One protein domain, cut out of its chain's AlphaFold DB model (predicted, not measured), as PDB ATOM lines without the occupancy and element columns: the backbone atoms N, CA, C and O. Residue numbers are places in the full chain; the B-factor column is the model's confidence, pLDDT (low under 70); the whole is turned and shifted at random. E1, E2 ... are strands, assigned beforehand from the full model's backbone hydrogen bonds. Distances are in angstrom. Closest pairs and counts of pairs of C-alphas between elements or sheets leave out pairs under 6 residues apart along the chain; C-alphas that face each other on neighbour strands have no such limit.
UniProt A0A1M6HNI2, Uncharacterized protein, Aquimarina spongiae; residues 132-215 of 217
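Overview. This is residues 132 to 215 of the 217 residues of an uncharacterized protein of Aquimarina spongiae (UniProt A0A1M6HNI2). With little regular structure, this is a small three-strand sheet, E2 E3 E4, antiparallel, beside a two-strand antiparallel pair, E1 and E5, with long loops. The printed part has 84 residues, no named helix and five strands, E1 to E5, holding 23 residues: all strand. It is compact, radius of gyration of the C-alphas 12.8 A, spanning 40 by 29 by 23 A.

Along the chain. Find C-alpha 133 at (-31.865, -4.062, 39.777), where E1, residues 133 to 136, begins. Then come E2, residues 166 to 171, 14.8 A long, E3, residues 174 to 178, 13.2 A, E4, residues 199 to 202, and E5, residues 211 to 214, ending at (-31.346, -0.849, 35.451).

Arrangement. E2, E3 and E4 form a meander of two hairpins, each strand the antiparallel neighbour of the one before; look within hydrogen-bond range for N 168 and O 176, 2.8 A, and N 177 and O 199, 2.8 A. E1 and E5 are antiparallel, with N 135 and O 212 2.8 A apart. The closest C-alphas of E1 and E2, Thr 133 and Phe 166, are 5.2 A apart.

Size, cuts and confidence. The C-alphas farthest apart, Val 188 and Asn 206, are 40.6 A apart. The printed part has no cut; links E1 to E2 and E3 to E4 are long. Residues 160 to 162 and 180 to 193 have pLDDT under 70.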
ATOM      1  N   PHE A 132     -29.635  -0.517  40.309       81.50
ATOM      2  CA  PHE A 132     -30.876  -0.600  41.074       81.50
ATOM      3  C   PHE A 132     -31.457  -2.005  41.030       81.50
ATOM      4  O   PHE A 132     -31.933  -2.498  42.037       81.50
ATOM      5  N   THR A 133     -31.452  -2.662  39.877       85.81
ATOM      6  CA  THR A 133     -31.865  -4.062  39.777       85.81
ATOM      7  C   THR A 133     -31.259  -4.702  38.540       85.81
ATOM      8  O   THR A 133     -30.895  -4.018  37.580       85.81
ATOM      9  N   VAL A 134     -31.154  -6.025  38.565       88.31
ATOM     10  CA  VAL A 134     -30.832  -6.863  37.415       88.31
ATOM     11  C   VAL A 134     -32.013  -7.771  37.092       88.31
ATOM     12  O   VAL A 134     -32.687  -8.315  37.973       88.31
ATOM     13  N   GLY A 135     -32.267  -7.932  35.800       86.50
ATOM     14  CA  GLY A 135     -33.334  -8.744  35.237       86.50
ATOM     15  C   GLY A 135     -32.796  -9.887  34.383       86.50
ATOM     16  O   GLY A 135     -31.635  -9.914  33.976       86.50
ATOM     17  N   LEU A 136     -33.664 -10.851  34.088       87.00
ATOM     18  CA  LEU A 136     -33.344 -11.915  33.141       87.00
ATOM     19  C   LEU A 136     -33.742 -11.480  31.734       87.00
ATOM     20  O   LEU A 136     -34.926 -11.246  31.478       87.00
ATOM     21  N   LYS A 137     -32.790 -11.502  30.800       86.62
ATOM     22  CA  LYS A 137     -33.104 -11.289  29.387       86.62
ATOM     23  C   LYS A 137     -33.958 -12.427  28.858       86.62
ATOM     24  O   LYS A 137     -33.553 -13.586  28.873       86.62
ATOM     25  N   LYS A 138     -35.107 -12.098  28.266       82.38
ATOM     26  CA  LYS A 138     -36.017 -13.091  27.663       82.38
ATOM     27  C   LYS A 138     -35.336 -13.958  26.592       82.38
ATOM     28  O   LYS A 138     -35.663 -15.134  26.468       82.38
ATOM     29  N   LYS A 139     -34.398 -13.379  25.833       85.12
ATOM     30  CA  LYS A 139     -33.608 -14.070  24.798       85.12
ATOM     31  C   LYS A 139     -32.654 -15.125  25.384       85.12
ATOM     32  O   LYS A 139     -32.326 -16.080  24.690       85.12
ATOM     33  N   TYR A 140     -32.260 -14.976  26.648       84.06
ATOM     34  CA  TYR A 140     -31.309 -15.839  27.344       84.06
ATOM     35  C   TYR A 140     -31.979 -16.480  28.563       84.06
ATOM     36  O   TYR A 140     -31.799 -16.013  29.687       84.06
ATOM     37  N   PRO A 141     -32.794 -17.535  28.377       85.44
ATOM     38  CA  PRO A 141     -33.410 -18.224  29.501       85.44
ATOM     39  C   PRO A 141     -32.324 -18.831  30.395       85.44
ATOM     40  O   PRO A 141     -31.525 -19.655  29.953       85.44
ATOM     41  N   GLN A 142     -32.311 -18.426  31.663       86.81
ATOM     42  CA  GLN A 142     -31.299 -18.855  32.620       86.81
ATOM     43  C   GLN A 142     -31.862 -19.793  33.681       86.81
ATOM     44  O   GLN A 142     -33.016 -19.693  34.102       86.81
ATOM     45  N   LYS A 143     -30.991 -20.690  34.138       91.31
ATOM     46  CA  LYS A 143     -31.179 -21.487  35.347       91.31
ATOM     47  C   LYS A 143     -30.522 -20.774  36.527       91.31
ATOM     48  O   LYS A 143     -29.579 -20.009  36.342       91.31
ATOM     49  N   PHE A 144     -31.005 -21.070  37.727       93.31
ATOM     50  CA  PHE A 144     -30.456 -20.556  38.978       93.31
ATOM     51  C   PHE A 144     -29.700 -21.677  39.666       93.31
ATOM     52  O   PHE A 144     -30.191 -22.804  39.711       93.31
ATOM     53  N   TYR A 145     -28.534 -21.381  40.218       96.31
ATOM     54  CA  TYR A 145     -27.641 -22.374  40.805       96.31
ATOM     55  C   TYR A 145     -27.330 -22.029  42.259       96.31
ATOM     56  O   TYR A 145     -27.345 -20.866  42.649       96.31
ATOM     57  N   LEU A 146     -27.056 -23.037  43.085       95.38
ATOM     58  CA  LEU A 146     -26.624 -22.814  44.471       95.38
ATOM     59  C   LEU A 146     -25.143 -22.404  44.579       95.38
ATOM     60  O   LEU A 146     -24.757 -21.771  45.556       95.38
ATOM     61  N   GLU A 147     -24.332 -22.705  43.564       96.06
ATOM     62  CA  GLU A 147     -22.916 -22.338  43.450       96.06
ATOM     63  C   GLU A 147     -22.608 -21.788  42.038       96.06
ATOM     64  O   GLU A 147     -23.332 -22.114  41.094       96.06
ATOM     65  N   PRO A 148     -21.531 -20.995  41.848       95.88
ATOM     66  CA  PRO A 148     -21.167 -20.369  40.566       95.88
ATOM     67  C   PRO A 148     -20.517 -21.357  39.577       95.88
ATOM     68  O   PRO A 148     -19.392 -21.157  39.117       95.88
ATOM     69  N   LYS A 149     -21.193 -22.469  39.282       94.12
ATOM     70  CA  LYS A 149     -20.744 -23.492  38.328       94.12
ATOM     71  C   LYS A 149     -21.933 -24.254  37.746       94.12
ATOM     72  O   LYS A 149     -22.942 -24.442  38.426       94.12
ATOM     73  N   LYS A 150     -21.815 -24.718  36.496       90.38
ATOM     74  CA  LYS A 150     -22.924 -25.363  35.762       90.38
ATOM     75  C   LYS A 150     -23.342 -26.702  36.383       90.38
ATOM     76  O   LYS A 150     -24.494 -27.095  36.261       90.38
ATOM     77  N   GLU A 151     -22.427 -27.376  37.070       94.38
ATOM     78  CA  GLU A 151     -22.628 -28.680  37.712       94.38
ATOM     79  C   GLU A 151     -23.296 -28.560  39.090       94.38
ATOM     80  O   GLU A 151     -23.626 -29.564  39.719       94.38
ATOM     81  N   SER A 152     -23.474 -27.334  39.593       95.44
ATOM     82  CA  SER A 152     -24.170 -27.092  40.851       95.44
ATOM     83  C   SER A 152     -25.621 -27.553  40.769       95.44
ATOM     84  O   SER A 152     -26.277 -27.464  39.732       95.44
ATOM     85  N   LYS A 153     -26.176 -27.928  41.924       95.94
ATOM     86  CA  LYS A 153     -27.619 -28.110  42.071       95.94
ATOM     87  C   LYS A 153     -28.359 -26.842  41.630       95.94
ATOM     88  O   LYS A 153     -28.006 -25.733  42.043       95.94
ATOM     89  N   GLU A 154     -29.391 -27.042  40.816       95.25
ATOM     90  CA  GLU A 154     -30.282 -25.983  40.355       95.25
ATOM     91  C   GLU A 154     -31.300 -25.608  41.441       95.25
ATOM     92  O   GLU A 154     -31.903 -26.472  42.090       95.25
ATOM     93  N   PHE A 155     -31.534 -24.311  41.607       91.50
ATOM     94  CA  PHE A 155     -32.642 -23.765  42.371       91.50
ATOM     95  C   PHE A 155     -33.828 -23.507  41.437       91.50
ATOM     96  O   PHE A 155     -33.728 -22.776  40.452       91.50
ATOM     97  N   LYS A 156     -34.980 -24.112  41.733       88.50
ATOM     98  CA  LYS A 156     -36.176 -23.964  40.897       88.50
ATOM     99  C   LYS A 156     -36.970 -22.732  41.314       88.50
ATOM    100  O   LYS A 156     -37.597 -22.724  42.371       88.50
ATOM    101  N   ILE A 157     -37.000 -21.731  40.439       81.00
ATOM    102  CA  ILE A 157     -37.884 -20.576  40.591       81.00
ATOM    103  C   ILE A 157     -39.286 -20.918  40.084       81.00
ATOM    104  O   ILE A 157     -39.477 -21.359  38.951       81.00
ATOM    105  N   THR A 158     -40.282 -20.683  40.932       77.06
ATOM    106  CA  THR A 158     -41.709 -20.740  40.595       77.06
ATOM    107  C   THR A 158     -42.276 -19.332  40.374       77.06
ATOM    108  O   THR A 158     -41.606 -18.324  40.596       77.06
ATOM    109  N   LYS A 159     -43.544 -19.235  39.951       71.75
ATOM    110  CA  LYS A 159     -44.246 -17.945  39.797       71.75
ATOM    111  C   LYS A 159     -44.436 -17.185  41.121       71.75
ATOM    112  O   LYS A 159     -44.814 -16.021  41.090       71.75
ATOM    113  N   GLU A 160     -44.188 -17.838  42.255       62.50
ATOM    114  CA  GLU A 160     -44.322 -17.255  43.592       62.50
ATOM    115  C   GLU A 160     -43.156 -16.334  43.965       62.50
ATOM    116  O   GLU A 160     -43.258 -15.639  44.967       62.50
ATOM    117  N   TYR A 161     -42.054 -16.319  43.209       68.12
ATOM    118  CA  TYR A 161     -40.889 -15.499  43.543       68.12
ATOM    119  C   TYR A 161     -40.893 -14.148  42.825       68.12
ATOM    120  O   TYR A 161     -41.310 -14.037  41.668       68.12
ATOM    121  N   GLN A 162     -40.385 -13.126  43.516       67.12
ATOM    122  CA  GLN A 162     -40.108 -11.813  42.930       67.12
ATOM    123  C   GLN A 162     -39.061 -11.929  41.806       67.12
ATOM    124  O   GLN A 162     -38.145 -12.746  41.887       67.12
ATOM    125  N   ARG A 163     -39.207 -11.115  40.750       72.81
ATOM    126  CA  ARG A 163     -38.365 -11.139  39.532       72.81
ATOM    127  C   ARG A 163     -37.460  -9.914  39.388       72.81
ATOM    128  O   ARG A 163     -37.100  -9.536  38.279       72.81
ATOM    129  N   CYS A 164     -37.149  -9.290  40.511       78.69
ATOM    130  CA  CYS A 164     -36.318  -8.104  40.616       78.69
ATOM    131  C   CYS A 164     -35.194  -8.442  41.596       78.69
ATOM    132  O   CYS A 164     -35.452  -8.896  42.718       78.69
ATOM    133  N   TYR A 165     -33.955  -8.338  41.124       87.50
ATOM    134  CA  TYR A 165     -32.797  -8.931  41.777       87.50
ATOM    135  C   TYR A 165     -31.668  -7.920  41.925       87.50
ATOM    136  O   TYR A 165     -31.521  -7.021  41.114       87.50
ATOM    137  N   PHE A 166     -30.823  -8.108  42.927       88.38
ATOM    138  CA  PHE A 166     -29.647  -7.274  43.163       88.38
ATOM    139  C   PHE A 166     -28.423  -8.161  43.221       88.38
ATOM    140  O   PHE A 166     -28.498  -9.280  43.739       88.38
ATOM    141  N   VAL A 167     -27.304  -7.641  42.729       91.56
ATOM    142  CA  VAL A 167     -26.018  -8.333  42.749       91.56
ATOM    143  C   VAL A 167     -25.397  -8.194  44.136       91.56
ATOM    144  O   VAL A 167     -25.128  -7.092  44.601       91.56
ATOM    145  N   LYS A 168     -25.173  -9.324  44.806       91.44
ATOM    146  CA  LYS A 168     -24.480  -9.396  46.101       91.44
ATOM    147  C   LYS A 168     -22.984  -9.612  45.952       91.44
ATOM    148  O   LYS A 168     -22.196  -9.057  46.711       91.44
ATOM    149  N   SER A 169     -22.601 -10.476  45.020       92.38
ATOM    150  CA  SER A 169     -21.212 -10.847  44.782       92.38
ATOM    151  C   SER A 169     -21.031 -11.335  43.346       92.38
ATOM    152  O   SER A 169     -22.006 -11.579  42.631       92.38
ATOM    153  N   MET A 170     -19.781 -11.455  42.907       92.62
ATOM    154  CA  MET A 170     -19.440 -11.836  41.542       92.62
ATOM    155  C   MET A 170     -18.202 -12.725  41.524       92.62
ATOM    156  O   MET A 170     -17.246 -12.498  42.264       92.62
ATOM    157  N   LYS A 171     -18.225 -13.760  40.683       91.31
ATOM    158  CA  LYS A 171     -17.123 -14.703  40.473       91.31
ATOM    159  C   LYS A 171     -17.031 -15.046  38.991       91.31
ATOM    160  O   LYS A 171     -17.769 -15.895  38.492       91.31
ATOM    161  N   GLY A 172     -16.128 -14.372  38.281       88.25
ATOM    162  CA  GLY A 172     -15.975 -14.526  36.835       88.25
ATOM    163  C   GLY A 172     -17.276 -14.198  36.097       88.25
ATOM    164  O   GLY A 172     -17.796 -13.092  36.197       88.25
ATOM    165  N   GLU A 173     -17.824 -15.166  35.366       91.00
ATOM    166  CA  GLU A 173     -19.079 -15.017  34.607       91.00
ATOM    167  C   GLU A 173     -20.354 -15.123  35.456       91.00
ATOM    168  O   GLU A 173     -21.463 -15.049  34.925       91.00
ATOM    169  N   TRP A 174     -20.215 -15.310  36.768       94.31
ATOM    170  CA  TRP A 174     -21.329 -15.550  37.673       94.31
ATOM    171  C   TRP A 174     -21.563 -14.365  38.595       94.31
ATOM    172  O   TRP A 174     -20.615 -13.808  39.148       94.31
ATOM    173  N   ILE A 175     -22.831 -14.031  38.802       94.88
ATOM    174  CA  ILE A 175     -23.281 -13.109  39.845       94.88
ATOM    175  C   ILE A 175     -24.160 -13.859  40.834       94.88
ATOM    176  O   ILE A 175     -25.019 -14.658  40.454       94.88
ATOM    177  N   GLU A 176     -23.936 -13.593  42.112       95.38
ATOM    178  CA  GLU A 176     -24.850 -13.978  43.172       95.38
ATOM    179  C   GLU A 176     -25.941 -12.921  43.249       95.38
ATOM    180  O   GLU A 176     -25.662 -11.735  43.444       95.38
ATOM    181  N   ILE A 177     -27.185 -13.353  43.112       92.69
ATOM    182  CA  ILE A 177     -28.353 -12.495  43.144       92.69
ATOM    183  C   ILE A 177     -29.267 -12.828  44.314       92.69
ATOM    184  O   ILE A 177     -29.362 -13.967  44.773       92.69
ATOM    185  N   SER A 178     -29.984 -11.811  44.782       89.12
ATOM    186  CA  SER A 178     -31.052 -11.963  45.769       89.12
ATOM    187  C   SER A 178     -32.143 -10.917  45.558       89.12
ATOM    188  O   SER A 178     -31.910  -9.887  44.928       89.12
ATOM    189  N   THR A 179     -33.336 -11.165  46.086       83.69
ATOM    190  CA  THR A 179     -34.433 -10.182  46.109       83.69
ATOM    191  C   THR A 179     -34.276  -9.227  47.294       83.69
ATOM    192  O   THR A 179     -34.109  -9.685  48.427       83.69
ATOM    193  N   HIS A 180     -34.387  -7.917  47.059       69.50
ATOM    194  CA  HIS A 180     -34.438  -6.883  48.103       69.50
ATOM    195  C   HIS A 180     -35.874  -6.377  48.269       69.50
ATOM    196  O   HIS A 180     -36.619  -6.298  47.299       69.50
ATOM    197  N   GLY A 181     -36.226  -5.905  49.469       62.88
ATOM    198  CA  GLY A 181     -37.530  -5.269  49.719       62.88
ATOM    199  C   GLY A 181     -37.756  -3.925  49.009       62.88
ATOM    200  O   GLY A 181     -38.786  -3.310  49.197       62.88
ATOM    201  N   ARG A 182     -36.801  -3.434  48.202       60.78
ATOM    202  CA  ARG A 182     -36.957  -2.183  47.429       60.78
ATOM    203  C   ARG A 182     -37.622  -2.395  46.067       60.78
ATOM    204  O   ARG A 182     -37.999  -1.427  45.429       60.78
ATOM    205  N   CYS A 183     -37.795  -3.649  45.649       62.22
ATOM    206  CA  CYS A 183     -38.612  -3.997  44.486       62.22
ATOM    207  C   CYS A 183     -40.122  -3.955  44.781       62.22
ATOM    208  O   CYS A 183     -40.906  -4.321  43.917       62.22
ATOM    209  N   GLU A 184     -40.520  -3.552  45.992       57.53
ATOM    210  CA  GLU A 184     -41.904  -3.460  46.468       57.53
ATOM    211  C   GLU A 184     -42.547  -2.122  46.048       57.53
ATOM    212  O   GLU A 184     -43.072  -1.395  46.886       57.53
ATOM    213  N   ILE A 185     -42.453  -1.747  44.767       52.50
ATOM    214  CA  ILE A 185     -43.128  -0.545  44.253       52.50
ATOM    215  C   ILE A 185     -44.425  -0.994  43.564       52.50
ATOM    216  O   ILE A 185     -44.391  -1.645  42.522       52.50
ATOM    217  N   ASP A 186     -45.534  -0.629  44.210       51.59
ATOM    218  CA  ASP A 186     -46.958  -0.780  43.878       51.59
ATOM    219  C   ASP A 186     -47.730  -2.023  44.396       51.59
ATOM    220  O   ASP A 186     -47.763  -3.122  43.841       51.59
ATOM    221  N   ASP A 187     -48.387  -1.723  45.519       52.16
ATOM    222  CA  ASP A 187     -49.500  -2.277  46.288       52.16
ATOM    223  C   ASP A 187     -50.360  -3.475  45.807       52.16
ATOM    224  O   ASP A 187     -50.742  -3.685  44.656       52.16
ATOM    225  N   VAL A 188     -50.806  -4.199  46.843       48.94
ATOM    226  CA  VAL A 188     -51.887  -5.204  46.949       48.94
ATOM    227  C   VAL A 188     -51.556  -6.652  46.558       48.94
ATOM    228  O   VAL A 188     -51.973  -7.560  47.281       48.94
ATOM    229  N   TYR A 189     -50.788  -6.927  45.499       48.53
ATOM    230  CA  TYR A 189     -50.570  -8.321  45.040       48.53
ATOM    231  C   TYR A 189     -49.226  -8.961  45.432       48.53
ATOM    232  O   TYR A 189     -49.108 -10.192  45.416       48.53
ATOM    233  N   GLU A 190     -48.214  -8.174  45.804       51.94
ATOM    234  CA  GLU A 190     -46.843  -8.677  45.988       51.94
ATOM    235  C   GLU A 190     -46.499  -9.174  47.398       51.94
ATOM    236  O   GLU A 190     -45.549  -9.944  47.543       51.94
ATOM    237  N   SER A 191     -47.311  -8.871  48.418       53.38
ATOM    238  CA  SER A 191     -47.087  -9.312  49.810       53.38
ATOM    239  C   SER A 191     -47.118 -10.839  50.012       53.38
ATOM    240  O   SER A 191     -46.771 -11.336  51.082       53.38
ATOM    241  N   LYS A 192     -47.507 -11.604  48.981       58.44
ATOM    242  CA  LYS A 192     -47.494 -13.078  48.966       58.44
ATOM    243  C   LYS A 192     -46.291 -13.684  48.243       58.44
ATOM    244  O   LYS A 192     -46.142 -14.908  48.263       58.44
ATOM    245  N   ARG A 193     -45.460 -12.882  47.567       66.81
ATOM    246  CA  ARG A 193     -44.313 -13.412  46.824       66.81
ATOM    247  C   ARG A 193     -43.163 -13.728  47.768       66.81
ATOM    248  O   ARG A 193     -42.793 -12.932  48.627       66.81
ATOM    249  N   LYS A 194     -42.582 -14.911  47.602       72.81
ATOM    250  CA  LYS A 194     -41.419 -15.336  48.379       72.81
ATOM    251  C   LYS A 194     -40.177 -14.620  47.867       72.81
ATOM    252  O   LYS A 194     -39.981 -14.452  46.661       72.81
ATOM    253  N   LYS A 195     -39.309 -14.253  48.803       78.25
ATOM    254  CA  LYS A 195     -37.941 -13.840  48.495       78.25
ATOM    255  C   LYS A 195     -37.170 -15.049  47.987       78.25
ATOM    256  O   LYS A 195     -37.342 -16.154  48.509       78.25
ATOM    257  N   ILE A 196     -36.334 -14.850  46.975       79.12
ATOM    258  CA  ILE A 196     -35.379 -15.894  46.610       79.12
ATOM    259  C   ILE A 196     -34.268 -15.917  47.668       79.12
ATOM    260  O   ILE A 196     -33.845 -14.849  48.131       79.12
ATOM    261  N   PRO A 197     -33.773 -17.100  48.061       82.50
ATOM    262  CA  PRO A 197     -32.475 -17.173  48.712       82.50
ATOM    263  C   PRO A 197     -31.392 -16.659  47.751       82.50
ATOM    264  O   PRO A 197     -31.616 -16.562  46.544       82.50
ATOM    265  N   SER A 198     -30.212 -16.347  48.287       90.31
ATOM    266  CA  SER A 198     -29.032 -16.084  47.460       90.31
ATOM    267  C   SER A 198     -28.792 -17.247  46.492       90.31
ATOM    268  O   SER A 198     -28.657 -18.393  46.924       90.31
ATOM    269  N   VAL A 199     -28.742 -16.952  45.196       94.62
ATOM    270  CA  VAL A 199     -28.496 -17.928  44.123       94.62
ATOM    271  C   VAL A 199     -27.601 -17.317  43.056       94.62
ATOM    272  O   VAL A 199     -27.515 -16.102  42.926       94.62
ATOM    273  N   TRP A 200     -26.953 -18.160  42.268       96.38
ATOM    274  CA  TRP A 200     -26.033 -17.764  41.214       96.38
ATOM    275  C   TRP A 200     -26.688 -17.867  39.842       96.38
ATOM    276  O   TRP A 200     -27.323 -18.874  39.515       96.38
ATOM    277  N   ILE A 201     -26.492 -16.834  39.027       94.62
ATOM    278  CA  ILE A 201     -26.820 -16.820  37.597       94.62
ATOM    279  C   ILE A 201     -25.606 -16.343  36.806       94.62
ATOM    280  O   ILE A 201     -24.684 -15.744  37.369       94.62
ATOM    281  N   LYS A 202     -25.597 -16.595  35.498       94.12
ATOM    282  CA  LYS A 202     -24.576 -16.017  34.630       94.12
ATOM    283  C   LYS A 202     -24.996 -14.612  34.223       94.12
ATOM    284  O   LYS A 202     -26.107 -14.397  33.753       94.12
ATOM    285  N   TRP A 203     -24.114 -13.640  34.369       92.12
ATOM    286  CA  TRP A 203     -24.387 -12.288  33.869       92.12
ATOM    287  C   TRP A 203     -23.868 -12.097  32.440       92.12
ATOM    288  O   TRP A 203     -24.386 -11.263  31.697       92.12
ATOM    289  N   ARG A 204     -22.901 -12.926  32.036       88.88
ATOM    290  CA  ARG A 204     -22.359 -12.979  30.681       88.88
ATOM    291  C   ARG A 204     -22.177 -14.410  30.192       88.88
ATOM    292  O   ARG A 204     -21.996 -15.333  30.989       88.88
ATOM    293  N   GLU A 205     -22.199 -14.577  28.880       85.88
ATOM    294  CA  GLU A 205     -21.736 -15.792  28.212       85.88
ATOM    295  C   GLU A 205     -20.946 -15.397  26.968       85.88
ATOM    296  O   GLU A 205     -21.445 -14.654  26.121       85.88
ATOM    297  N   ASN A 206     -19.701 -15.876  26.884       79.06
ATOM    298  CA  ASN A 206     -18.707 -15.347  25.953       79.06
ATOM    299  C   ASN A 206     -18.611 -13.824  26.131       79.06
ATOM    300  O   ASN A 206     -18.426 -13.348  27.253       79.06
ATOM    301  N   ASP A 207     -18.817 -13.069  25.053       74.56
ATOM    302  CA  ASP A 207     -18.744 -11.621  25.085       74.56
ATOM    303  C   ASP A 207     -20.100 -10.887  25.067       74.56
ATOM    304  O   ASP A 207     -20.219  -9.751  24.599       74.56
ATOM    305  N   GLU A 208     -21.168 -11.528  25.539       79.69
ATOM    306  CA  GLU A 208     -22.489 -10.903  25.592       79.69
ATOM    307  C   GLU A 208     -23.017 -10.810  27.023       79.69
ATOM    308  O   GLU A 208     -23.002 -11.786  27.772       79.69
ATOM    309  N   ILE A 209     -23.549  -9.635  27.388       86.19
ATOM    310  CA  ILE A 209     -24.321  -9.458  28.623       86.19
ATOM    311  C   ILE A 209     -25.680 -10.129  28.437       86.19
ATOM    312  O   ILE A 209     -26.519  -9.664  27.656       86.19
ATOM    313  N   ILE A 210     -25.927 -11.189  29.201       90.50
ATOM    314  CA  ILE A 210     -27.140 -12.019  29.108       90.50
ATOM    315  C   ILE A 210     -28.155 -11.733  30.226       90.50
ATOM    316  O   ILE A 210     -29.098 -12.499  30.441       90.50
ATOM    317  N   ILE A 211     -27.976 -10.609  30.915       90.88
ATOM    318  CA  ILE A 211     -28.914 -10.030  31.880       90.88
ATOM    319  C   ILE A 211     -29.353  -8.639  31.427       90.88
ATOM    320  O   ILE A 211     -28.673  -7.997  30.623       90.88
ATOM    321  N   ASP A 212     -30.486  -8.190  31.947       88.12
ATOM    322  CA  ASP A 212     -30.877  -6.783  31.919       88.12
ATOM    323  C   ASP A 212     -30.363  -6.113  33.197       88.12
ATOM    324  O   ASP A 212     -30.270  -6.761  34.241       88.12
ATOM    325  N   TYR A 213     -30.027  -4.830  33.132       88.00
ATOM    326  CA  TYR A 213     -29.626  -4.036  34.290       88.00
ATOM    327  C   TYR A 213     -30.253  -2.650  34.198       88.00
ATOM    328  O   TYR A 213     -30.491  -2.137  33.105       88.00
ATOM    329  N   PHE A 214     -30.569  -2.078  35.355       83.00
ATOM    330  CA  PHE A 214     -31.346  -0.849  35.451       83.00
ATOM    331  C   PHE A 214     -30.671   0.109  36.429       83.00
ATOM    332  O   PHE A 214     -30.388  -0.256  37.574       83.00
ATOM    333  N   HIS A 215     -30.435   1.336  35.972       75.75
ATOM    334  CA  HIS A 215     -29.951   2.428  36.810       75.75
ATOM    335  C   HIS A 215     -31.067   2.905  37.747       75.75
ATOM    336  O   HIS A 215     -32.251   2.700  37.470       75.75
TER     337      HIS A 215